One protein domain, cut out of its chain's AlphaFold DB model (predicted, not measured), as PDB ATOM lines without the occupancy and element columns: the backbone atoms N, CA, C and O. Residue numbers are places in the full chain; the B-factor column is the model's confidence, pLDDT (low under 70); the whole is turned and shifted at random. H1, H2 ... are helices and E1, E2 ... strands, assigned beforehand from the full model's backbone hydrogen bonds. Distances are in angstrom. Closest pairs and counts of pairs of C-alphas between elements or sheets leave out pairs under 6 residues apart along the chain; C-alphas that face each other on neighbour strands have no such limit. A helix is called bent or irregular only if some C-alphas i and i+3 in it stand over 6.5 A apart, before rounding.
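Overview. This is residues 49 to 207 of the 208 residues of an uncharacterized protein of Tardiphaga sp. YR296 (UniProt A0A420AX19). Two small four-stranded sheets, E4 E3 E7 E8 and E1 E2 E6 E5, are loosely face to face, with helix H2 wedged between them where E4 and E5 lie. H4 covers the other face of the first sheet, while the kinked helix H3 folds back on itself beyond the ends of E1 and E2. The printed part has 159 residues, with four named helices and eight named strands in the order E1 E2 E3 E4 H1 H2 E5 E6 H3 E7 E8 H4; both sheets are antiparallel throughout, and the class is mixed, helices and strands. It is compact, with a radius of gyration of the C-alphas of 16.2 A and spans of 49 by 34 by 25 A.

Along the chain. E3 is residues 72 to 80, 22.5 A long, and bends by 62 degrees at residue 75; its neighbours are E4, 85 to 89, and E7, 180 to 186, 20.4 A, and E8 is 192 to 195. E1 is residues 51 to 56, from C-alpha 51 at (-55.847, 25.938, 1.243); E2 is 61 to 66, E6 145 to 151 and E5 129 to 131. H2 is residues 100 to 116, 24.2 A. H1, 90 to 95, is irregular, with C-alphas 91 and 94 8.8 A apart; H3, 154 to 175, is irregular, with C-alphas 160 and 163 9.0 A apart and a kink of 130 degrees near residue 163. H4, 197 to 205, ends at C-alpha 205, (-39.848, 40.985, 13.394).

Arrangement. In the sheet E4 E3 E7 E8, backbone atoms within hydrogen-bond range are N 77 and O 88, 2.8 A, across the hairpin E3 and E4, N 78 and O 181, 2.8 A, across the neighbours E3 and E7, and N 184 and O 193, 2.9 A, across the hairpin E7 and E8, among others. This sheet has three layers, helices on both faces: H4 lies over E3 and E7 at a height over the sheet of 7.8 A, closest at the C-alphas of Met 197 and Gly 181, 4.6 A, and H2 lies over E3 on the opposite face, closest at Ser 107 and Ser 80, 5.7 A. H1 only just stands at the sheet's level, at 3.7 A. The sheet E1 E2 E6 E5 has two layers, with H2 over E6 and E5 and H3 over E1 on the same face; N 54 and O 63, 2.8 A, N 62 and O 149, 3.0 A, and N 130 and O 150, 2.8 A, are within hydrogen-bond range. H2 and H3 touch about perpendicular at 88 degrees, closest at the C-alphas of Val 115 and Arg 172, 5.6 A. Every O i to N i+4 pair is within hydrogen-bond range in H2 and H4, against 15 of 18 in H3 and 0 of 2 in H1, where 1 of 3 O i to N i+3 pairs is.

Size, cuts and confidence. The two C-alphas farthest apart, those of Gly 122 and Thr 188, are 51.1 A apart. The printed part has no cut; the long links are H2 to E5 and E5 to E6. The mean pLDDT of the printed part is 87.3, with residues 94 to 95, 120 to 127 and 206 to 207 under 70.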
ATOM      1  N   PRO A  49     -58.241  29.848  -5.121       93.12
ATOM      2  CA  PRO A  49     -57.637  28.751  -4.384       93.12
ATOM      3  C   PRO A  49     -57.950  28.909  -2.900       93.12
ATOM      4  O   PRO A  49     -57.944  30.016  -2.361       93.12
ATOM      5  N   ARG A  50     -58.173  27.793  -2.210       94.06
ATOM      6  CA  ARG A  50     -58.438  27.813  -0.772       94.06
ATOM      7  C   ARG A  50     -57.742  26.646  -0.112       94.06
ATOM      8  O   ARG A  50     -58.260  25.531  -0.096       94.06
ATOM      9  N   LEU A  51     -56.575  26.918   0.454       94.38
ATOM     10  CA  LEU A  51     -55.847  25.938   1.243       94.38
ATOM     11  C   LEU A  51     -56.374  25.933   2.674       94.38
ATOM     12  O   LEU A  51     -56.503  26.976   3.316       94.38
ATOM     13  N   LEU A  52     -56.693  24.739   3.161       94.75
ATOM     14  CA  LEU A  52     -57.083  24.497   4.540       94.75
ATOM     15  C   LEU A  52     -55.984  23.718   5.248       94.75
ATOM     16  O   LEU A  52     -55.529  22.685   4.760       94.75
ATOM     17  N   GLU A  53     -55.589  24.221   6.411       94.56
ATOM     18  CA  GLU A  53     -54.725  23.514   7.347       94.56
ATOM     19  C   GLU A  53     -55.557  22.476   8.105       94.56
ATOM     20  O   GLU A  53     -56.465  22.821   8.859       94.56
ATOM     21  N   ASN A  54     -55.235  21.201   7.914       94.25
ATOM     22  CA  ASN A  54     -55.839  20.092   8.635       94.25
ATOM     23  C   ASN A  54     -54.794  19.482   9.568       94.25
ATOM     24  O   ASN A  54     -53.757  18.979   9.122       94.25
ATOM     25  N   ARG A  55     -55.079  19.505  10.869       93.50
ATOM     26  CA  ARG A  55     -54.248  18.869  11.891       93.50
ATOM     27  C   ARG A  55     -54.851  17.540  12.287       93.50
ATOM     28  O   ARG A  55     -56.051  17.452  12.533       93.50
ATOM     29  N   TYR A  56     -54.001  16.534  12.406       92.00
ATOM     30  CA  TYR A  56     -54.400  15.191  12.790       92.00
ATOM     31  C   TYR A  56     -53.650  14.801  14.059       92.00
ATOM     32  O   TYR A  56     -52.519  14.315  13.989       92.00
ATOM     33  N   PRO A  57     -54.264  15.030  15.235       85.31
ATOM     34  CA  PRO A  57     -53.582  14.859  16.509       85.31
ATOM     35  C   PRO A  57     -53.072  13.426  16.709       85.31
ATOM     36  O   PRO A  57     -51.946  13.228  17.148       85.31
ATOM     37  N   THR A  58     -53.854  12.414  16.320       82.50
ATOM     38  CA  THR A  58     -53.542  10.992  16.553       82.50
ATOM     39  C   THR A  58     -52.234  10.512  15.922       82.50
ATOM     40  O   THR A  58     -51.648   9.558  16.425       82.50
ATOM     41  N   GLY A  59     -51.764  11.161  14.856       83.12
ATOM     42  CA  GLY A  59     -50.458  10.886  14.249       83.12
ATOM     43  C   GLY A  59     -49.505  12.082  14.269       83.12
ATOM     44  O   GLY A  59     -48.499  12.041  13.569       83.12
ATOM     45  N   LEU A  60     -49.844  13.150  15.008       88.19
ATOM     46  CA  LEU A  60     -49.118  14.426  15.057       88.19
ATOM     47  C   LEU A  60     -48.626  14.874  13.677       88.19
ATOM     48  O   LEU A  60     -47.439  15.118  13.465       88.19
ATOM     49  N   TYR A  61     -49.556  14.938  12.726       91.69
ATOM     50  CA  TYR A  61     -49.255  15.368  11.368       91.69
ATOM     51  C   TYR A  61     -50.162  16.502  10.912       91.69
ATOM     52  O   TYR A  61     -51.286  16.680  11.396       91.69
ATOM     53  N   VAL A  62     -49.643  17.282   9.969       93.12
ATOM     54  CA  VAL A  62     -50.323  18.439   9.389       93.12
ATOM     55  C   VAL A  62     -50.367  18.282   7.882       93.12
ATOM     56  O   VAL A  62     -49.350  18.008   7.241       93.12
ATOM     57  N   ARG A  63     -51.562  18.459   7.321       94.38
ATOM     58  CA  ARG A  63     -51.792  18.453   5.878       94.38
ATOM     59  C   ARG A  63     -52.404  19.762   5.435       94.38
ATOM     60  O   ARG A  63     -53.226  20.339   6.145       94.38
ATOM     61  N   PHE A  64     -52.050  20.175   4.232       95.00
ATOM     62  CA  PHE A  64     -52.721  21.258   3.536       95.00
ATOM     63  C   PHE A  64     -53.545  20.671   2.405       95.00
ATOM     64  O   PHE A  64     -53.021  19.921   1.584       95.00
ATOM     65  N   GLN A  65     -54.833  21.001   2.395       95.44
ATOM     66  CA  GLN A  65     -55.768  20.540   1.378       95.44
ATOM     67  C   GLN A  65     -56.302  21.724   0.590       95.44
ATOM     68  O   GLN A  65     -56.809  22.678   1.188       95.44
ATOM     69  N   ASN A  66     -56.264  21.644  -0.738       94.94
ATOM     70  CA  ASN A  66     -56.917  22.642  -1.576       94.94
ATOM     71  C   ASN A  66     -58.405  22.327  -1.749       94.94
ATOM     72  O   ASN A  66     -58.784  21.433  -2.503       94.94
ATOM     73  N   LYS A  67     -59.257  23.095  -1.064       94.75
ATOM     74  CA  LYS A  67     -60.721  23.078  -1.223       94.75
ATOM     75  C   LYS A  67     -61.245  24.246  -2.066       94.75
ATOM     76  O   LYS A  67     -62.434  24.551  -2.004       94.75
ATOM     77  N   GLY A  68     -60.365  24.945  -2.783       90.75
ATOM     78  CA  GLY A  68     -60.731  26.018  -3.705       90.75
ATOM     79  C   GLY A  68     -61.245  25.504  -5.048       90.75
ATOM     80  O   GLY A  68     -61.298  24.303  -5.296       90.75
ATOM     81  N   VAL A  69     -61.603  26.438  -5.931       89.94
ATOM     82  CA  VAL A  69     -62.118  26.130  -7.283       89.94
ATOM     83  C   VAL A  69     -60.981  25.933  -8.294       89.94
ATOM     84  O   VAL A  69     -61.190  25.371  -9.367       89.94
ATOM     85  N   GLY A  70     -59.750  26.319  -7.950       89.62
ATOM     86  CA  GLY A  70     -58.586  26.034  -8.781       89.62
ATOM     87  C   GLY A  70     -57.282  25.847  -8.012       89.62
ATOM     88  O   GLY A  70     -57.265  25.889  -6.778       89.62
ATOM     89  N   PRO A  71     -56.195  25.578  -8.751       93.19
ATOM     90  CA  PRO A  71     -54.892  25.260  -8.185       93.19
ATOM     91  C   PRO A  71     -54.320  26.418  -7.368       93.19
ATOM     92  O   PRO A  71     -54.479  27.589  -7.725       93.19
ATOM     93  N   ALA A  72     -53.644  26.062  -6.281       94.94
ATOM     94  CA  ALA A  72     -52.942  26.986  -5.405       94.94
ATOM     95  C   ALA A  72     -51.437  26.849  -5.641       94.94
ATOM     96  O   ALA A  72     -50.870  25.792  -5.372       94.94
ATOM     97  N   GLU A  73     -50.791  27.898  -6.129       95.50
ATOM     98  CA  GLU A  73     -49.340  27.965  -6.271       95.50
ATOM     99  C   GLU A  73     -48.745  28.681  -5.064       95.50
ATOM    100  O   GLU A  73     -49.112  29.817  -4.764       95.50
ATOM    101  N   VAL A  74     -47.837  28.023  -4.351       95.25
ATOM    102  CA  VAL A  74     -47.153  28.611  -3.199       95.25
ATOM    103  C   VAL A  74     -46.125  29.623  -3.697       95.25
ATOM    104  O   VAL A  74     -45.142  29.252  -4.327       95.25
ATOM    105  N   THR A  75     -46.309  30.906  -3.403       95.12
ATOM    106  CA  THR A  75     -45.444  31.984  -3.914       95.12
ATOM    107  C   THR A  75     -44.381  32.415  -2.909       95.12
ATOM    108  O   THR A  75     -43.317  32.905  -3.294       95.12
ATOM    109  N   ARG A  76     -44.644  32.236  -1.611       94.38
ATOM    110  CA  ARG A  76     -43.738  32.631  -0.529       94.38
ATOM    111  C   ARG A  76     -43.934  31.758   0.695       94.38
ATOM    112  O   ARG A  76     -45.063  31.447   1.048       94.38
ATOM    113  N   ILE A  77     -42.853  31.426   1.384       93.81
ATOM    114  CA  ILE A  77     -42.873  30.657   2.626       93.81
ATOM    115  C   ILE A  77     -41.918  31.304   3.613       93.81
ATOM    116  O   ILE A  77     -40.779  31.602   3.274       93.81
ATOM    117  N   ILE A  78     -42.377  31.498   4.842       93.12
ATOM    118  CA  ILE A  78     -41.559  31.996   5.939       93.12
ATOM    119  C   ILE A  78     -41.422  30.879   6.965       93.12
ATOM    120  O   ILE A  78     -42.425  30.424   7.513       93.12
ATOM    121  N   TYR A  79     -40.187  30.472   7.241       91.88
ATOM    122  CA  TYR A  79     -39.832  29.529   8.298       91.88
ATOM    123  C   TYR A  79     -39.224  30.276   9.483       91.88
ATOM    124  O   TYR A  79     -38.374  31.145   9.298       91.88
ATOM    125  N   SER A  80     -39.634  29.932  10.702       91.38
ATOM    126  CA  SER A  80     -39.026  30.409  11.945       91.38
ATOM    127  C   SER A  80     -38.383  29.235  12.669       91.38
ATOM    128  O   SER A  80     -39.070  28.279  13.028       91.38
ATOM    129  N   THR A  81     -37.076  29.297  12.915       87.25
ATOM    130  CA  THR A  81     -36.354  28.275  13.698       87.25
ATOM    131  C   THR A  81     -36.270  28.630  15.182       87.25
ATOM    132  O   THR A  81     -35.492  28.073  15.946       87.25
ATOM    133  N   GLY A  82     -37.031  29.638  15.615       81.56
ATOM    134  CA  GLY A  82     -36.900  30.208  16.950       81.56
ATOM    135  C   GLY A  82     -35.678  31.115  17.101       81.56
ATOM    136  O   GLY A  82     -35.767  32.074  17.852       81.56
ATOM    137  N   GLN A  83     -34.581  30.920  16.376       82.38
ATOM    138  CA  GLN A  83     -33.442  31.850  16.405       82.38
ATOM    139  C   GLN A  83     -33.386  32.733  15.167       82.38
ATOM    140  O   GLN A  83     -33.050  33.910  15.259       82.38
ATOM    141  N   ARG A  84     -33.736  32.165  14.013       86.50
ATOM    142  CA  ARG A  84     -33.671  32.838  12.721       86.50
ATOM    143  C   ARG A  84     -34.989  32.720  11.983       86.50
ATOM    144  O   ARG A  84     -35.843  31.887  12.307       86.50
ATOM    145  N   CYS A  85     -35.132  33.577  10.983       89.44
ATOM    146  CA  CYS A  85     -36.232  33.520  10.047       89.44
ATOM    147  C   CYS A  85     -35.725  33.467   8.618       89.44
ATOM    148  O   CYS A  85     -34.816  34.205   8.243       89.44
ATOM    149  N   TYR A  86     -36.353  32.601   7.836       89.75
ATOM    150  CA  TYR A  86     -36.020  32.361   6.443       89.75
ATOM    151  C   TYR A  86     -37.247  32.676   5.608       89.75
ATOM    152  O   TYR A  86     -38.273  32.011   5.740       89.75
ATOM    153  N   ASP A  87     -37.148  33.718   4.791       91.06
ATOM    154  CA  ASP A  87     -38.214  34.179   3.910       91.06
ATOM    155  C   ASP A  87     -37.893  33.771   2.473       91.06
ATOM    156  O   ASP A  87     -37.066  34.384   1.800       91.06
ATOM    157  N   LEU A  88     -38.519  32.686   2.034       90.06
ATOM    158  CA  LEU A  88     -38.293  32.074   0.735       90.06
ATOM    159  C   LEU A  88     -39.384  32.534  -0.215       90.06
ATOM    160  O   LEU A  88     -40.569  32.325   0.041       90.06
ATOM    161  N   ARG A  89     -38.992  33.146  -1.327       91.44
ATOM    162  CA  ARG A  89     -39.920  33.695  -2.315       91.44
ATOM    163  C   ARG A  89     -39.645  33.083  -3.681       91.44
ATOM    164  O   ARG A  89     -38.504  32.743  -3.999       91.44
ATOM    165  N   MET A  90     -40.702  32.923  -4.470       86.25
ATOM    166  CA  MET A  90     -40.625  32.358  -5.817       86.25
ATOM    167  C   MET A  90     -39.829  33.245  -6.783       86.25
ATOM    168  O   MET A  90     -39.165  32.728  -7.669       86.25
ATOM    169  N   ASP A  91     -39.856  34.563  -6.589       84.44
ATOM    170  CA  ASP A  91     -39.129  35.552  -7.396       84.44
ATOM    171  C   ASP A  91     -37.624  35.619  -7.084       84.44
ATOM    172  O   ASP A  91     -36.889  36.320  -7.773       84.44
ATOM    173  N   ASN A  92     -37.156  34.888  -6.067       80.75
ATOM    174  CA  ASN A  92     -35.782  34.964  -5.584       80.75
ATOM    175  C   ASN A  92     -35.159  33.576  -5.351       80.75
ATOM    176  O   ASN A  92     -34.577  33.305  -4.297       80.75
ATOM    177  N   GLN A  93     -35.305  32.679  -6.333       72.38
ATOM    178  CA  GLN A  93     -34.805  31.297  -6.258       72.38
ATOM    179  C   GLN A  93     -33.290  31.198  -6.043       72.38
ATOM    180  O   GLN A  93     -32.830  30.298  -5.348       72.38
ATOM    181  N   GLU A  94     -32.513  32.144  -6.571       65.88
ATOM    182  CA  GLU A  94     -31.048  32.147  -6.448       65.88
ATOM    183  C   GLU A  94     -30.557  32.329  -5.005       65.88
ATOM    184  O   GLU A  94     -29.443  31.933  -4.673       65.88
ATOM    185  N   THR A  95     -31.390  32.894  -4.128       66.56
ATOM    186  CA  THR A  95     -31.056  33.084  -2.704       66.56
ATOM    187  C   THR A  95     -31.550  31.955  -1.814       66.56
ATOM    188  O   THR A  95     -31.451  32.048  -0.586       66.56
ATOM    189  N   TRP A  96     -32.102  30.890  -2.400       76.19
ATOM    190  CA  TRP A  96     -32.580  29.780  -1.598       76.19
ATOM    191  C   TRP A  96     -31.406  29.126  -0.864       76.19
ATOM    192  O   TRP A  96     -30.385  28.807  -1.478       76.19
ATOM    193  N   PRO A  97     -31.533  28.913   0.455       76.81
ATOM    194  CA  PRO A  97     -30.498  28.257   1.225       76.81
ATOM    195  C   PRO A  97     -30.250  26.854   0.667       76.81
ATOM    196  O   PRO A  97     -31.182  26.057   0.536       76.81
ATOM    197  N   THR A  98     -28.986  26.517   0.410       81.75
ATOM    198  CA  THR A  98     -28.579  25.151   0.032       81.75
ATOM    199  C   THR A  98     -28.954  24.123   1.103       81.75
ATOM    200  O   THR A  98     -29.111  22.942   0.805       81.75
ATOM    201  N   ASN A  99     -29.167  24.579   2.337       83.44
ATOM    202  CA  ASN A  99     -29.576  23.785   3.484       83.44
ATOM    203  C   ASN A  99     -31.078  23.889   3.816       83.44
ATOM    204  O   ASN A  99     -31.467  23.783   4.978       83.44
ATOM    205  N   PHE A 100     -31.945  24.066   2.812       84.62
ATOM    206  CA  PHE A 100     -33.401  24.137   3.001       84.62
ATOM    207  C   PHE A 100     -33.955  23.030   3.914       84.62
ATOM    208  O   PHE A 100     -34.692  23.318   4.853       84.62
ATOM    209  N   ASN A 101     -33.558  21.772   3.696       85.12
ATOM    210  CA  ASN A 101     -34.028  20.651   4.517       85.12
ATOM    211  C   ASN A 101     -33.656  20.809   5.998       85.12
ATOM    212  O   ASN A 101     -34.467  20.483   6.862       85.12
ATOM    213  N   GLU A 102     -32.465  21.332   6.299       87.31
ATOM    214  CA  GLU A 102     -32.029  21.593   7.675       87.31
ATOM    215  C   GLU A 102     -32.891  22.676   8.323       87.31
ATOM    216  O   GLU A 102     -33.332  22.502   9.453       87.31
ATOM    217  N   ILE A 103     -33.212  23.742   7.583       88.44
ATOM    218  CA  ILE A 103     -34.076  24.830   8.064       88.44
ATOM    219  C   ILE A 103     -35.468  24.308   8.411       88.44
ATOM    220  O   ILE A 103     -36.001  24.625   9.475       88.44
ATOM    221  N   VAL A 104     -36.065  23.492   7.535       89.44
ATOM    222  CA  VAL A 104     -37.390  22.928   7.814       89.44
ATOM    223  C   VAL A 104     -37.327  22.007   9.033       89.44
ATOM    224  O   VAL A 104     -38.195  22.096   9.902       89.44
ATOM    225  N   LEU A 105     -36.297  21.163   9.141       87.56
ATOM    226  CA  LEU A 105     -36.107  20.286  10.298       87.56
ATOM    227  C   LEU A 105     -35.921  21.076  11.601       87.56
ATOM    228  O   LEU A 105     -36.572  20.747  12.587       87.56
ATOM    229  N   GLU A 106     -35.111  22.136  11.607       88.56
ATOM    230  CA  GLU A 106     -34.884  22.997  12.776       88.56
ATOM    231  C   GLU A 106     -36.175  23.717  13.203       88.56
ATOM    232  O   GLU A 106     -36.530  23.738  14.384       88.56
ATOM    233  N   SER A 107     -36.945  24.239  12.240       89.50
ATOM    234  CA  SER A 107     -38.267  24.820  12.497       89.50
ATOM    235  C   SER A 107     -39.234  23.820  13.132       89.50
ATOM    236  O   SER A 107     -39.914  24.156  14.105       89.50
ATOM    237  N   ILE A 108     -39.306  22.595  12.601       89.50
ATOM    238  CA  ILE A 108     -40.179  21.546  13.143       89.50
ATOM    239  C   ILE A 108     -39.694  21.078  14.517       89.50
ATOM    240  O   ILE A 108     -40.525  20.883  15.401       89.50
ATOM    241  N   ALA A 109     -38.383  20.966  14.735       86.62
ATOM    242  CA  ALA A 109     -37.811  20.624  16.032       86.62
ATOM    243  C   ALA A 109     -38.191  21.662  17.100       86.62
ATOM    244  O   ALA A 109     -38.708  21.287  18.149       86.62
ATOM    245  N   SER A 110     -38.057  22.961  16.805       87.25
ATOM    246  CA  SER A 110     -38.470  24.033  17.724       87.25
ATOM    247  C   SER A 110     -39.972  23.989  18.045       87.25
ATOM    248  O   SER A 110     -40.381  24.173  19.192       87.25
ATOM    249  N   PHE A 111     -40.818  23.702  17.051       89.75
ATOM    250  CA  PHE A 111     -42.249  23.495  17.286       89.75
ATOM    251  C   PHE A 111     -42.521  22.262  18.155       89.75
ATOM    252  O   PHE A 111     -43.333  22.322  19.079       89.75
ATOM    253  N   ALA A 112     -41.830  21.153  17.896       88.19
ATOM    254  CA  ALA A 112     -41.956  19.942  18.689       88.19
ATOM    255  C   ALA A 112     -41.540  20.184  20.146       88.19
ATOM    256  O   ALA A 112     -42.256  19.766  21.051       88.19
ATOM    257  N   GLU A 113     -40.451  20.910  20.397       86.62
ATOM    258  CA  GLU A 113     -40.037  21.291  21.752       86.62
ATOM    259  C   GLU A 113     -41.145  22.037  22.503       86.62
ATOM    260  O   GLU A 113     -41.433  21.702  23.653       86.62
ATOM    261  N   ASN A 114     -41.839  22.975  21.853       88.31
ATOM    262  CA  ASN A 114     -42.975  23.676  22.458       88.31
ATOM    263  C   ASN A 114     -44.138  22.726  22.785       88.31
ATOM    264  O   ASN A 114     -44.682  22.766  23.897       88.31
ATOM    265  N   VAL A 115     -44.496  21.846  21.845       89.50
ATOM    266  CA  VAL A 115     -45.577  20.860  22.011       89.50
ATOM    267  C   VAL A 115     -45.260  19.879  23.147       89.50
ATOM    268  O   VAL A 115     -46.119  19.611  23.990       89.50
ATOM    269  N   PHE A 116     -44.018  19.396  23.225       88.19
ATOM    270  CA  PHE A 116     -43.563  18.407  24.206       88.19
ATOM    271  C   PHE A 116     -42.993  19.007  25.501       88.19
ATOM    272  O   PHE A 116     -42.638  18.251  26.401       88.19
ATOM    273  N   SER A 117     -42.943  20.334  25.654       85.81
ATOM    274  CA  SER A 117     -42.358  21.017  26.828       85.81
ATOM    275  C   SER A 117     -42.973  20.629  28.181       85.81
ATOM    276  O   SER A 117     -42.345  20.811  29.219       85.81
ATOM    277  N   THR A 118     -44.188  20.077  28.187       77.44
ATOM    278  CA  THR A 118     -44.879  19.592  29.399       77.44
ATOM    279  C   THR A 118     -44.591  18.133  29.735       77.44
ATOM    280  O   THR A 118     -45.006  17.646  30.786       77.44
ATOM    281  N   VAL A 119     -43.883  17.420  28.859       78.88
ATOM    282  CA  VAL A 119     -43.466  16.044  29.104       78.88
ATOM    283  C   VAL A 119     -42.154  16.070  29.908       78.88
ATOM    284  O   VAL A 119     -41.210  16.749  29.493       78.88
ATOM    285  N   PRO A 120     -42.074  15.355  31.050       68.69
ATOM    286  CA  PRO A 120     -40.891  15.344  31.912       68.69
ATOM    287  C   PRO A 120     -39.583  15.004  31.185       68.69
ATOM    288  O   PRO A 120     -39.581  14.291  30.177       68.69
ATOM    289  N   GLU A 121     -38.464  15.489  31.731       61.81
ATOM    290  CA  GLU A 121     -37.115  15.153  31.265       61.81
ATOM    291  C   GLU A 121     -36.872  13.631  31.279       61.81
ATOM    292  O   GLU A 121     -37.328  12.923  32.175       61.81
ATOM    293  N   GLY A 122     -36.181  13.124  30.250       57.31
ATOM    294  CA  GLY A 122     -35.895  11.693  30.063       57.31
ATOM    295  C   GLY A 122     -36.786  10.976  29.041       57.31
ATOM    296  O   GLY A 122     -36.518   9.826  28.700       57.31
ATOM    297  N   PHE A 123     -37.814  11.639  28.508       58.50
ATOM    298  CA  PHE A 123     -38.605  11.087  27.411       58.50
ATOM    299  C   PHE A 123     -37.873  11.239  26.064       58.50
ATOM    300  O   PHE A 123     -37.278  12.298  25.840       58.50
ATOM    301  N   PRO A 124     -37.911  10.247  25.148       56.62
ATOM    302  CA  PRO A 124     -37.316  10.388  23.823       56.62
ATOM    303  C   PRO A 124     -38.019  11.510  23.047       56.62
ATOM    304  O   PRO A 124     -39.047  11.312  22.405       56.62
ATOM    305  N   ARG A 125     -37.438  12.713  23.113       64.69
ATOM    306  CA  ARG A 125     -37.792  13.870  22.273       64.69
ATOM    307  C   ARG A 125     -37.308  13.688  20.831       64.69
ATOM    308  O   ARG A 125     -37.738  14.412  19.942       64.69
ATOM    309  N   ASN A 126     -36.459  12.684  20.607       61.78
ATOM    310  CA  ASN A 126     -35.848  12.321  19.330       61.78
ATOM    311  C   ASN A 126     -36.835  11.566  18.429       61.78
ATOM    312  O   ASN A 126     -36.515  10.509  17.891       61.78
ATOM    313  N   GLY A 127     -38.058  12.073  18.314       67.94
ATOM    314  CA  GLY A 127     -39.029  11.533  17.381       67.94
ATOM    315  C   GLY A 127     -38.516  11.649  15.948       67.94
ATOM    316  O   GLY A 127     -37.967  12.683  15.563       67.94
ATOM    317  N   HIS A 128     -38.697  10.603  15.143       81.75
ATOM    318  CA  HIS A 128     -38.370  10.681  13.725       81.75
ATOM    319  C   HIS A 128     -39.474  11.450  12.991       81.75
ATOM    320  O   HIS A 128     -40.574  10.943  12.751       81.75
ATOM    321  N   PHE A 129     -39.184  12.703  12.645       82.94
ATOM    322  CA  PHE A 129     -40.064  13.518  11.818       82.94
ATOM    323  C   PHE A 129     -39.853  13.177  10.347       82.94
ATOM    324  O   PHE A 129     -38.738  13.235   9.828       82.94
ATOM    325  N   ARG A 130     -40.944  12.870   9.653       84.25
ATOM    326  CA  ARG A 130     -40.979  12.902   8.198       84.25
ATOM    327  C   ARG A 130     -41.429  14.290   7.790       84.25
ATOM    328  O   ARG A 130     -42.541  14.700   8.101       84.25
ATOM    329  N   VAL A 131     -40.567  14.993   7.076       84.38
ATOM    330  CA  VAL A 131     -40.833  16.331   6.561       84.38
ATOM    331  C   VAL A 131     -40.784  16.250   5.045       84.38
ATOM    332  O   VAL A 131     -39.779  15.819   4.487       84.38
ATOM    333  N   ARG A 132     -41.870  16.638   4.375       83.00
ATOM    334  CA  ARG A 132     -41.836  16.879   2.925       83.00
ATOM    335  C   ARG A 132     -41.541  18.338   2.608       83.00
ATOM    336  O   ARG A 132     -40.926  18.609   1.585       83.00
ATOM    337  N   GLY A 133     -41.914  19.246   3.515       76.44
ATOM    338  CA  GLY A 133     -41.803  20.683   3.301       76.44
ATOM    339  C   GLY A 133     -42.697  21.157   2.152       76.44
ATOM    340  O   GLY A 133     -43.156  20.383   1.315       76.44
ATOM    341  N   LEU A 134     -42.963  22.456   2.116       84.38
ATOM    342  CA  LEU A 134     -43.438  23.113   0.904       84.38
ATOM    343  C   LEU A 134     -42.293  23.973   0.395       84.38
ATOM    344  O   LEU A 134     -41.586  24.593   1.195       84.38
ATOM    345  N   MET A 135     -42.121  24.011  -0.920       86.94
ATOM    346  CA  MET A 135     -41.231  24.956  -1.585       86.94
ATOM    347  C   MET A 135     -42.076  26.011  -2.302       86.94
ATOM    348  O   MET A 135     -43.179  25.691  -2.763       86.94
ATOM    349  N   PRO A 136     -41.600  27.257  -2.438       90.38
ATOM    350  CA  PRO A 136     -42.218  28.166  -3.394       90.38
ATOM    351  C   PRO A 136     -42.231  27.517  -4.792       90.38
ATOM    352  O   PRO A 136     -41.396  26.661  -5.074       90.38
ATOM    353  N   SER A 137     -43.182  27.881  -5.649       91.31
ATOM    354  CA  SER A 137     -43.578  27.209  -6.905       91.31
ATOM    355  C   SER A 137     -44.259  25.838  -6.768       91.31
ATOM    356  O   SER A 137     -44.667  25.253  -7.768       91.31
ATOM    357  N   THR A 138     -44.455  25.314  -5.549       92.56
ATOM    358  CA  THR A 138     -45.278  24.103  -5.373       92.56
ATOM    359  C   THR A 138     -46.724  24.414  -5.756       92.56
ATOM    360  O   THR A 138     -47.326  25.328  -5.192       92.56
ATOM    361  N   ILE A 139     -47.290  23.633  -6.677       94.38
ATOM    362  CA  ILE A 139     -48.693  23.731  -7.084       94.38
ATOM    363  C   ILE A 139     -49.483  22.628  -6.386       94.38
ATOM    364  O   ILE A 139     -49.153  21.455  -6.520       94.38
ATOM    365  N   LEU A 140     -50.537  23.014  -5.671       94.06
ATOM    366  CA  LEU A 140     -51.505  22.111  -5.058       94.06
ATOM    367  C   LEU A 140     -52.785  22.123  -5.892       94.06
ATOM    368  O   LEU A 140     -53.523  23.121  -5.913       94.06
ATOM    369  N   ALA A 141     -53.047  21.024  -6.597       94.06
ATOM    370  CA  ALA A 141     -54.245  20.859  -7.408       94.06
ATOM    371  C   ALA A 141     -55.513  20.816  -6.540       94.06
ATOM    372  O   ALA A 141     -55.467  20.619  -5.327       94.06
ATOM    373  N   VAL A 142     -56.678  21.026  -7.157       92.81
ATOM    374  CA  VAL A 142     -57.964  20.975  -6.443       92.81
ATOM    375  C   VAL A 142     -58.190  19.573  -5.878       92.81
ATOM    376  O   VAL A 142     -58.096  18.588  -6.605       92.81
ATOM    377  N   GLY A 143     -58.500  19.490  -4.585       91.19
ATOM    378  CA  GLY A 143     -58.673  18.230  -3.864       91.19
ATOM    379  C   GLY A 143     -57.367  17.523  -3.498       91.19
ATOM    380  O   GLY A 143     -57.422  16.495  -2.826       91.19
ATOM    381  N   GLU A 144     -56.209  18.052  -3.901       92.50
ATOM    382  CA  GLU A 144     -54.918  17.490  -3.523       92.50
ATOM    383  C   GLU A 144     -54.624  17.748  -2.042       92.50
ATOM    384  O   GLU A 144     -54.835  18.852  -1.523       92.50
ATOM    385  N   ASP A 145     -54.107  16.708  -1.389       91.12
ATOM    386  CA  ASP A 145     -53.632  16.735  -0.013       91.12
ATOM    387  C   ASP A 145     -52.109  16.649  -0.003       91.12
ATOM    388  O   ASP A 145     -51.526  15.647  -0.421       91.12
ATOM    389  N   SER A 146     -51.458  17.668   0.550       91.31
ATOM    390  CA  SER A 146     -50.016  17.647   0.778       91.31
ATOM    391  C   SER A 146     -49.719  17.541   2.265       91.31
ATOM    392  O   SER A 146     -50.058  18.419   3.064       91.31
ATOM    393  N   GLU A 147     -49.118  16.418   2.656       90.81
ATOM    394  CA  GLU A 147     -48.610  16.219   4.008       90.81
ATOM    395  C   GLU A 147     -47.316  17.001   4.183       90.81
ATOM    396  O   GLU A 147     -46.335  16.747   3.488       90.81
ATOM    397  N   PHE A 148     -47.320  17.942   5.124       87.94
ATOM    398  CA  PHE A 148     -46.181  18.816   5.365       87.94
ATOM    399  C   PHE A 148     -45.149  18.152   6.269       87.94
ATOM    400  O   PHE A 148     -43.965  18.057   5.933       87.94
ATOM    401  N   PHE A 149     -45.622  17.683   7.423       89.19
ATOM    402  CA  PHE A 149     -44.835  16.894   8.350       89.19
ATOM    403  C   PHE A 149     -45.710  15.885   9.086       89.19
ATOM    404  O   PHE A 149     -46.900  16.126   9.311       89.19
ATOM    405  N   SER A 150     -45.091  14.780   9.479       89.81
ATOM    406  CA  SER A 150     -45.666  13.749  10.333       89.81
ATOM    407  C   SER A 150     -44.617  13.211  11.301       89.81
ATOM    408  O   SER A 150     -43.427  13.150  10.986       89.81
ATOM    409  N   LEU A 151     -45.054  12.825  12.499       87.62
ATOM    410  CA  LEU A 151     -44.207  12.130  13.461       87.62
ATOM    411  C   LEU A 151     -44.377  10.618  13.275       87.62
ATOM    412  O   LEU A 151     -45.440  10.073  13.573       87.62
ATOM    413  N   TYR A 152     -43.339   9.938  12.786       84.81
ATOM    414  CA  TYR A 152     -43.420   8.520  12.414       84.81
ATOM    415  C   TYR A 152     -43.730   7.619  13.621       84.81
ATOM    416  O   TYR A 152     -44.573   6.727  13.541       84.81
ATOM    417  N   ASP A 153     -43.127   7.922  14.772       86.44
ATOM    418  CA  ASP A 153     -43.234   7.111  15.989       86.44
ATOM    419  C   ASP A 153     -44.285   7.629  16.979       86.44
ATOM    420  O   ASP A 153     -44.242   7.298  18.165       86.44
ATOM    421  N   ALA A 154     -45.250   8.439  16.522       86.38
ATOM    422  CA  ALA A 154     -46.242   9.074  17.395       86.38
ATOM    423  C   ALA A 154     -46.958   8.065  18.309       86.38
ATOM    424  O   ALA A 154     -47.109   8.307  19.501       86.38
ATOM    425  N   GLN A 155     -47.332   6.895  17.780       88.12
ATOM    426  CA  GLN A 155     -48.004   5.853  18.565       88.12
ATOM    427  C   GLN A 155     -47.109   5.254  19.656       88.12
ATOM    428  O   GLN A 155     -47.579   5.036  20.771       88.12
ATOM    429  N   GLN A 156     -45.830   5.009  19.358       87.00
ATOM    430  CA  GLN A 156     -44.873   4.482  20.336       87.00
ATOM    431  C   GLN A 156     -44.621   5.513  21.438       87.00
ATOM    432  O   GLN A 156     -44.616   5.180  22.623       87.00
ATOM    433  N   ILE A 157     -44.507   6.786  21.048       84.31
ATOM    434  CA  ILE A 157     -44.369   7.913  21.967       84.31
ATOM    435  C   ILE A 157     -45.594   8.020  22.886       84.31
ATOM    436  O   ILE A 157     -45.446   8.089  24.105       84.31
ATOM    437  N   PHE A 158     -46.805   7.960  22.330       88.00
ATOM    438  CA  PHE A 158     -48.053   8.009  23.097       88.00
ATOM    439  C   PHE A 158     -48.229   6.818  24.040       88.00
ATOM    440  O   PHE A 158     -48.654   6.995  25.185       88.00
ATOM    441  N   ALA A 159     -47.844   5.617  23.602       87.94
ATOM    442  CA  ALA A 159     -47.838   4.436  24.455       87.94
ATOM    443  C   ALA A 159     -46.895   4.610  25.658       87.94
ATOM    444  O   ALA A 159     -47.254   4.235  26.773       87.94
ATOM    445  N   ALA A 160     -45.728   5.229  25.454       87.12
ATOM    446  CA  ALA A 160     -44.728   5.411  26.499       87.12
ATOM    447  C   ALA A 160     -45.035   6.575  27.470       87.12
ATOM    448  O   ALA A 160     -44.722   6.461  28.654       87.12
ATOM    449  N   ILE A 161     -45.671   7.675  27.032       86.31
ATOM    450  CA  ILE A 161     -46.069   8.773  27.947       86.31
ATOM    451  C   ILE A 161     -47.366   8.495  28.719       86.31
ATOM    452  O   ILE A 161     -47.628   9.152  29.729       86.31
ATOM    453  N   GLY A 162     -48.186   7.548  28.258       89.38
ATOM    454  CA  GLY A 162     -49.482   7.225  28.852       89.38
ATOM    455  C   GLY A 162     -50.620   8.165  28.425       89.38
ATOM    456  O   GLY A 162     -50.416   9.225  27.828       89.38
ATOM    457  N   LYS A 163     -51.864   7.763  28.726       90.50
ATOM    458  CA  LYS A 163     -53.089   8.417  28.217       90.50
ATOM    459  C   LYS A 163     -53.245   9.875  28.660       90.50
ATOM    460  O   LYS A 163     -53.610  10.716  27.844       90.50
ATOM    461  N   GLU A 164     -52.958  10.170  29.926       89.19
ATOM    462  CA  GLU A 164     -53.111  11.518  30.491       89.19
ATOM    463  C   GLU A 164     -52.206  12.521  29.765       89.19
ATOM    464  O   GLU A 164     -52.688  13.483  29.168       89.19
ATOM    465  N   LYS A 165     -50.901  12.234  29.697       88.94
ATOM    466  CA  LYS A 165     -49.923  13.076  28.995       88.94
ATOM    467  C   LYS A 165     -50.175  13.137  27.493       88.94
ATOM    468  O   LYS A 165     -49.983  14.191  26.896       88.94
ATOM    469  N   THR A 166     -50.650  12.044  26.891       90.31
ATOM    470  CA  THR A 166     -51.064  12.045  25.481       90.31
ATOM    471  C   THR A 166     -52.133  13.102  25.243       90.31
ATOM    472  O   THR A 166     -51.980  13.912  24.340       90.31
ATOM    473  N   SER A 167     -53.168  13.176  26.083       90.56
ATOM    474  CA  SER A 167     -54.224  14.182  25.920       90.56
ATOM    475  C   SER A 167     -53.696  15.624  25.989       90.56
ATOM    476  O   SER A 167     -54.100  16.458  25.181       90.56
ATOM    477  N   ILE A 168     -52.721  15.890  26.867       90.56
ATOM    478  CA  ILE A 168     -52.060  17.198  27.002       90.56
ATOM    479  C   ILE A 168     -51.260  17.537  25.739       90.56
ATOM    480  O   ILE A 168     -51.392  18.637  25.201       90.56
ATOM    481  N   VAL A 169     -50.460  16.589  25.238       90.75
ATOM    482  CA  VAL A 169     -49.670  16.759  24.009       90.75
ATOM    483  C   VAL A 169     -50.580  16.992  22.804       90.75
ATOM    484  O   VAL A 169     -50.325  17.897  22.014       90.75
ATOM    485  N   LEU A 170     -51.663  16.220  22.673       92.12
ATOM    486  CA  LEU A 170     -52.636  16.372  21.589       92.12
ATOM    487  C   LEU A 170     -53.355  17.726  21.648       92.12
ATOM    488  O   LEU A 170     -53.532  18.359  20.609       92.12
ATOM    489  N   GLY A 171     -53.729  18.179  22.850       91.38
ATOM    490  CA  GLY A 171     -54.318  19.501  23.068       91.38
ATOM    491  C   GLY A 171     -53.367  20.614  22.638       91.38
ATOM    492  O   GLY A 171     -53.709  21.425  21.780       91.38
ATOM    493  N   ARG A 172     -52.119  20.580  23.126       90.88
ATOM    494  CA  ARG A 172     -51.082  21.541  22.724       90.88
ATOM    495  C   ARG A 172     -50.793  21.505  21.234       90.88
ATOM    496  O   ARG A 172     -50.678  22.554  20.619       90.88
ATOM    497  N   PHE A 173     -50.716  20.325  20.628       92.12
ATOM    498  CA  PHE A 173     -50.532  20.204  19.186       92.12
ATOM    499  C   PHE A 173     -51.692  20.821  18.394       92.12
ATOM    500  O   PHE A 173     -51.477  21.336  17.300       92.12
ATOM    501  N   GLY A 174     -52.919  20.792  18.917       91.25
ATOM    502  CA  GLY A 174     -54.066  21.467  18.305       91.25
ATOM    503  C   GLY A 174     -53.993  22.995  18.397       91.25
ATOM    504  O   GLY A 174     -54.414  23.683  17.469       91.25
ATOM    505  N   GLU A 175     -53.427  23.519  19.483       91.50
ATOM    506  CA  GLU A 175     -53.399  24.956  19.791       91.50
ATOM    507  C   GLU A 175     -52.137  25.673  19.283       91.50
ATOM    508  O   GLU A 175     -52.206  26.829  18.853       91.50
ATOM    509  N   GLU A 176     -50.987  24.995  19.295       91.62
ATOM    510  CA  GLU A 176     -49.678  25.584  19.009       91.62
ATOM    511  C   GLU A 176     -49.605  26.072  17.558       91.62
ATOM    512  O   GLU A 176     -49.840  25.332  16.603       91.62
ATOM    513  N   LYS A 177     -49.265  27.339  17.336       92.94
ATOM    514  CA  LYS A 177     -49.155  27.868  15.971       92.94
ATOM    515  C   LYS A 177     -47.961  27.246  15.250       92.94
ATOM    516  O   LYS A 177     -46.893  27.082  15.833       92.94
ATOM    517  N   LEU A 178     -48.131  26.942  13.961       93.00
ATOM    518  CA  LEU A 178     -47.056  26.358  13.161       93.00
ATOM    519  C   LEU A 178     -45.841  27.296  13.118       93.00
ATOM    520  O   LEU A 178     -46.010  28.520  13.098       93.00
ATOM    521  N   PRO A 179     -44.615  26.749  13.069       92.06
ATOM    522  CA  PRO A 179     -43.391  27.544  13.014       92.06
ATOM    523  C   PRO A 179     -43.142  28.124  11.615       92.06
ATOM    524  O   PRO A 179     -42.099  28.724  11.375       92.06
ATOM    525  N   PHE A 180     -44.080  27.946  10.687       93.56
ATOM    526  CA  PHE A 180     -44.013  28.457   9.331       93.56
ATOM    527  C   PHE A 180     -45.370  29.004   8.888       93.56
ATOM    528  O   PHE A 180     -46.425  28.670   9.438       93.56
ATOM    529  N   GLY A 181     -45.320  29.890   7.906       94.44
ATOM    530  CA  GLY A 181     -46.480  30.428   7.216       94.44
ATOM    531  C   GLY A 181     -46.154  30.542   5.742       94.44
ATOM    532  O   GLY A 181     -44.988  30.666   5.375       94.44
ATOM    533  N   PHE A 182     -47.163  30.476   4.888       94.75
ATOM    534  CA  PHE A 182     -46.945  30.631   3.460       94.75
ATOM    535  C   PHE A 182     -48.073  31.401   2.796       94.75
ATOM    536  O   PHE A 182     -49.220  31.395   3.245       94.75
ATOM    537  N   GLU A 183     -47.701  32.083   1.727       96.31
ATOM    538  CA  GLU A 183     -48.579  32.759   0.793       96.31
ATOM    539  C   GLU A 183     -48.722  31.883  -0.444       96.31
ATOM    540  O   GLU A 183     -47.761  31.261  -0.907       96.31
ATOM    541  N   TYR A 184     -49.937  31.820  -0.958       96.19
ATOM    542  CA  TYR A 184     -50.261  31.102  -2.171       96.19
ATOM    543  C   TYR A 184     -51.209  31.935  -3.019       96.19
ATOM    544  O   TYR A 184     -52.015  32.707  -2.495       96.19
ATOM    545  N   CYS A 185     -51.128  31.755  -4.327       94.88
ATOM    546  CA  CYS A 185     -51.949  32.463  -5.290       94.88
ATOM    547  C   CYS A 185     -52.596  31.492  -6.277       94.88
ATOM    548  O   CYS A 185     -52.202  30.332  -6.395       94.88
ATOM    549  N   SER A 186     -53.609  31.960  -7.004       93.94
ATOM    550  CA  SER A 186     -54.026  31.284  -8.237       93.94
ATOM    551  C   SER A 186     -52.867  31.292  -9.237       93.94
ATOM    552  O   SER A 186     -52.032  32.195  -9.191       93.94
ATOM    553  N   LEU A 187     -52.869  30.381 -10.212       90.75
ATOM    554  CA  LEU A 187     -51.861  30.371 -11.291       90.75
ATOM    555  C   LEU A 187     -51.807  31.676 -12.103       90.75
ATOM    556  O   LEU A 187     -50.836  31.946 -12.798       90.75
ATOM    557  N   THR A 188     -52.863  32.493 -12.047       88.94
ATOM    558  CA  THR A 188     -52.884  33.812 -12.701       88.94
ATOM    559  C   THR A 188     -52.272  34.924 -11.844       88.94
ATOM    560  O   THR A 188     -52.136  36.048 -12.319       88.94
ATOM    561  N   GLY A 189     -51.982  34.654 -10.567       89.81
ATOM    562  CA  GLY A 189     -51.503  35.633  -9.589       89.81
ATOM    563  C   GLY A 189     -52.546  36.657  -9.123       89.81
ATOM    564  O   GLY A 189     -52.226  37.524  -8.317       89.81
ATOM    565  N   LYS A 190     -53.797  36.594  -9.608       88.56
ATOM    566  CA  LYS A 190     -54.824  37.618  -9.319       88.56
ATOM    567  C   LYS A 190     -55.402  37.530  -7.909       88.56
ATOM    568  O   LYS A 190     -55.704  38.552  -7.302       88.56
ATOM    569  N   THR A 191     -55.593  36.312  -7.418       90.88
ATOM    570  CA  THR A 191     -56.094  36.014  -6.073       90.88
ATOM    571  C   THR A 191     -54.977  35.372  -5.267       90.88
ATOM    572  O   THR A 191     -54.396  34.382  -5.708       90.88
ATOM    573  N   CYS A 192     -54.671  35.946  -4.105       93.25
ATOM    574  CA  CYS A 192     -53.641  35.457  -3.197       93.25
ATOM    575  C   CYS A 192     -54.178  35.399  -1.770       93.25
ATOM    576  O   CYS A 192     -55.026  36.196  -1.368       93.25
ATOM    577  N   SER A 193     -53.688  34.440  -1.000       95.50
ATOM    578  CA  SER A 193     -54.065  34.209   0.388       95.50
ATOM    579  C   SER A 193     -52.871  33.688   1.173       95.50
ATOM    580  O   SER A 193     -51.901  33.193   0.605       95.50
ATOM    581  N   GLY A 194     -52.925  33.817   2.496       95.12
ATOM    582  CA  GLY A 194     -51.847  33.385   3.376       95.12
ATOM    583  C   GLY A 194     -52.353  32.500   4.502       95.12
ATOM    584  O   GLY A 194     -53.381  32.791   5.111       95.12
ATOM    585  N   ILE A 195     -51.598  31.453   4.823       95.12
ATOM    586  CA  ILE A 195     -51.778  30.666   6.043       95.12
ATOM    587  C   ILE A 195     -50.690  31.065   7.028       95.12
ATOM    588  O   ILE A 195     -49.505  31.044   6.707       95.12
ATOM    589  N   ASN A 196     -51.107  31.446   8.239       93.69
ATOM    590  CA  ASN A 196     -50.227  31.731   9.378       93.69
ATOM    591  C   ASN A 196     -49.162  32.835   9.141       93.69
ATOM    592  O   ASN A 196     -48.271  33.036   9.963       93.69
ATOM    593  N   MET A 197     -49.268  33.598   8.045       93.50
ATOM    594  CA  MET A 197     -48.269  34.592   7.635       93.50
ATOM    595  C   MET A 197     -48.082  35.710   8.662       93.50
ATOM    596  O   MET A 197     -46.950  36.062   8.980       93.50
ATOM    597  N   SER A 198     -49.171  36.255   9.212       92.56
ATOM    598  CA  SER A 198     -49.095  37.360  10.180       92.56
ATOM    599  C   SER A 198     -48.396  36.944  11.474       92.56
ATOM    600  O   SER A 198     -47.566  37.684  11.993       92.56
ATOM    601  N   TYR A 199     -48.691  35.740  11.971       92.31
ATOM    602  CA  TYR A 199     -48.061  35.208  13.178       92.31
ATOM    603  C   TYR A 199     -46.556  35.025  12.983       92.31
ATOM    604  O   TYR A 199     -45.767  35.520  13.788       92.31
ATOM    605  N   VAL A 200     -46.151  34.367  11.892       91.25
ATOM    606  CA  VAL A 200     -44.729  34.104  11.647       91.25
ATOM    607  C   VAL A 200     -43.971  35.395  11.369       91.25
ATOM    608  O   VAL A 200     -42.905  35.584  11.944       91.25
ATOM    609  N   ARG A 201     -44.535  36.336  10.596       89.62
ATOM    610  CA  ARG A 201     -43.920  37.660  10.405       89.62
ATOM    611  C   ARG A 201     -43.689  38.371  11.731       89.62
ATOM    612  O   ARG A 201     -42.574  38.809  11.972       89.62
ATOM    613  N   ASN A 202     -44.687  38.418  12.614       89.31
ATOM    614  CA  ASN A 202     -44.531  39.052  13.925       89.31
ATOM    615  C   ASN A 202     -43.445  38.361  14.762       89.31
ATOM    616  O   ASN A 202     -42.602  39.031  15.351       89.31
ATOM    617  N   LYS A 203     -43.417  37.022  14.764       86.88
ATOM    618  CA  LYS A 203     -42.381  36.238  15.453       86.88
ATOM    619  C   LYS A 203     -40.976  36.519  14.901       86.88
ATOM    620  O   LYS A 203     -40.016  36.503  15.665       86.88
ATOM    621  N   CYS A 204     -40.870  36.801  13.604       84.81
ATOM    622  CA  CYS A 204     -39.623  37.161  12.936       84.81
ATOM    623  C   CYS A 204     -39.199  38.613  13.178       84.81
ATOM    624  O   CYS A 204     -38.023  38.868  13.405       84.81
ATOM    625  N   SER A 205     -40.138  39.563  13.181       78.25
ATOM    626  CA  SER A 205     -39.848  40.985  13.394       78.25
ATOM    627  C   SER A 205     -39.361  41.304  14.807       78.25
ATOM    628  O   SER A 205     -38.631  42.265  14.979       78.25
ATOM    629  N   ILE A 206     -39.735  40.505  15.812       62.12
ATOM    630  CA  ILE A 206     -39.298  40.691  17.210       62.12
ATOM    631  C   ILE A 206     -37.823  40.279  17.417       62.12
ATOM    632  O   ILE A 206     -37.246  40.575  18.459       62.12
ATOM    633  N   LYS A 207     -37.209  39.577  16.455       55.56
ATOM    634  CA  LYS A 207     -35.860  38.994  16.591       55.56
ATOM    635  C   LYS A 207     -34.783  39.654  15.726       55.56
ATOM    636  O   LYS A 207     -33.645  39.192  15.769       55.56
TER     637      LYS A 207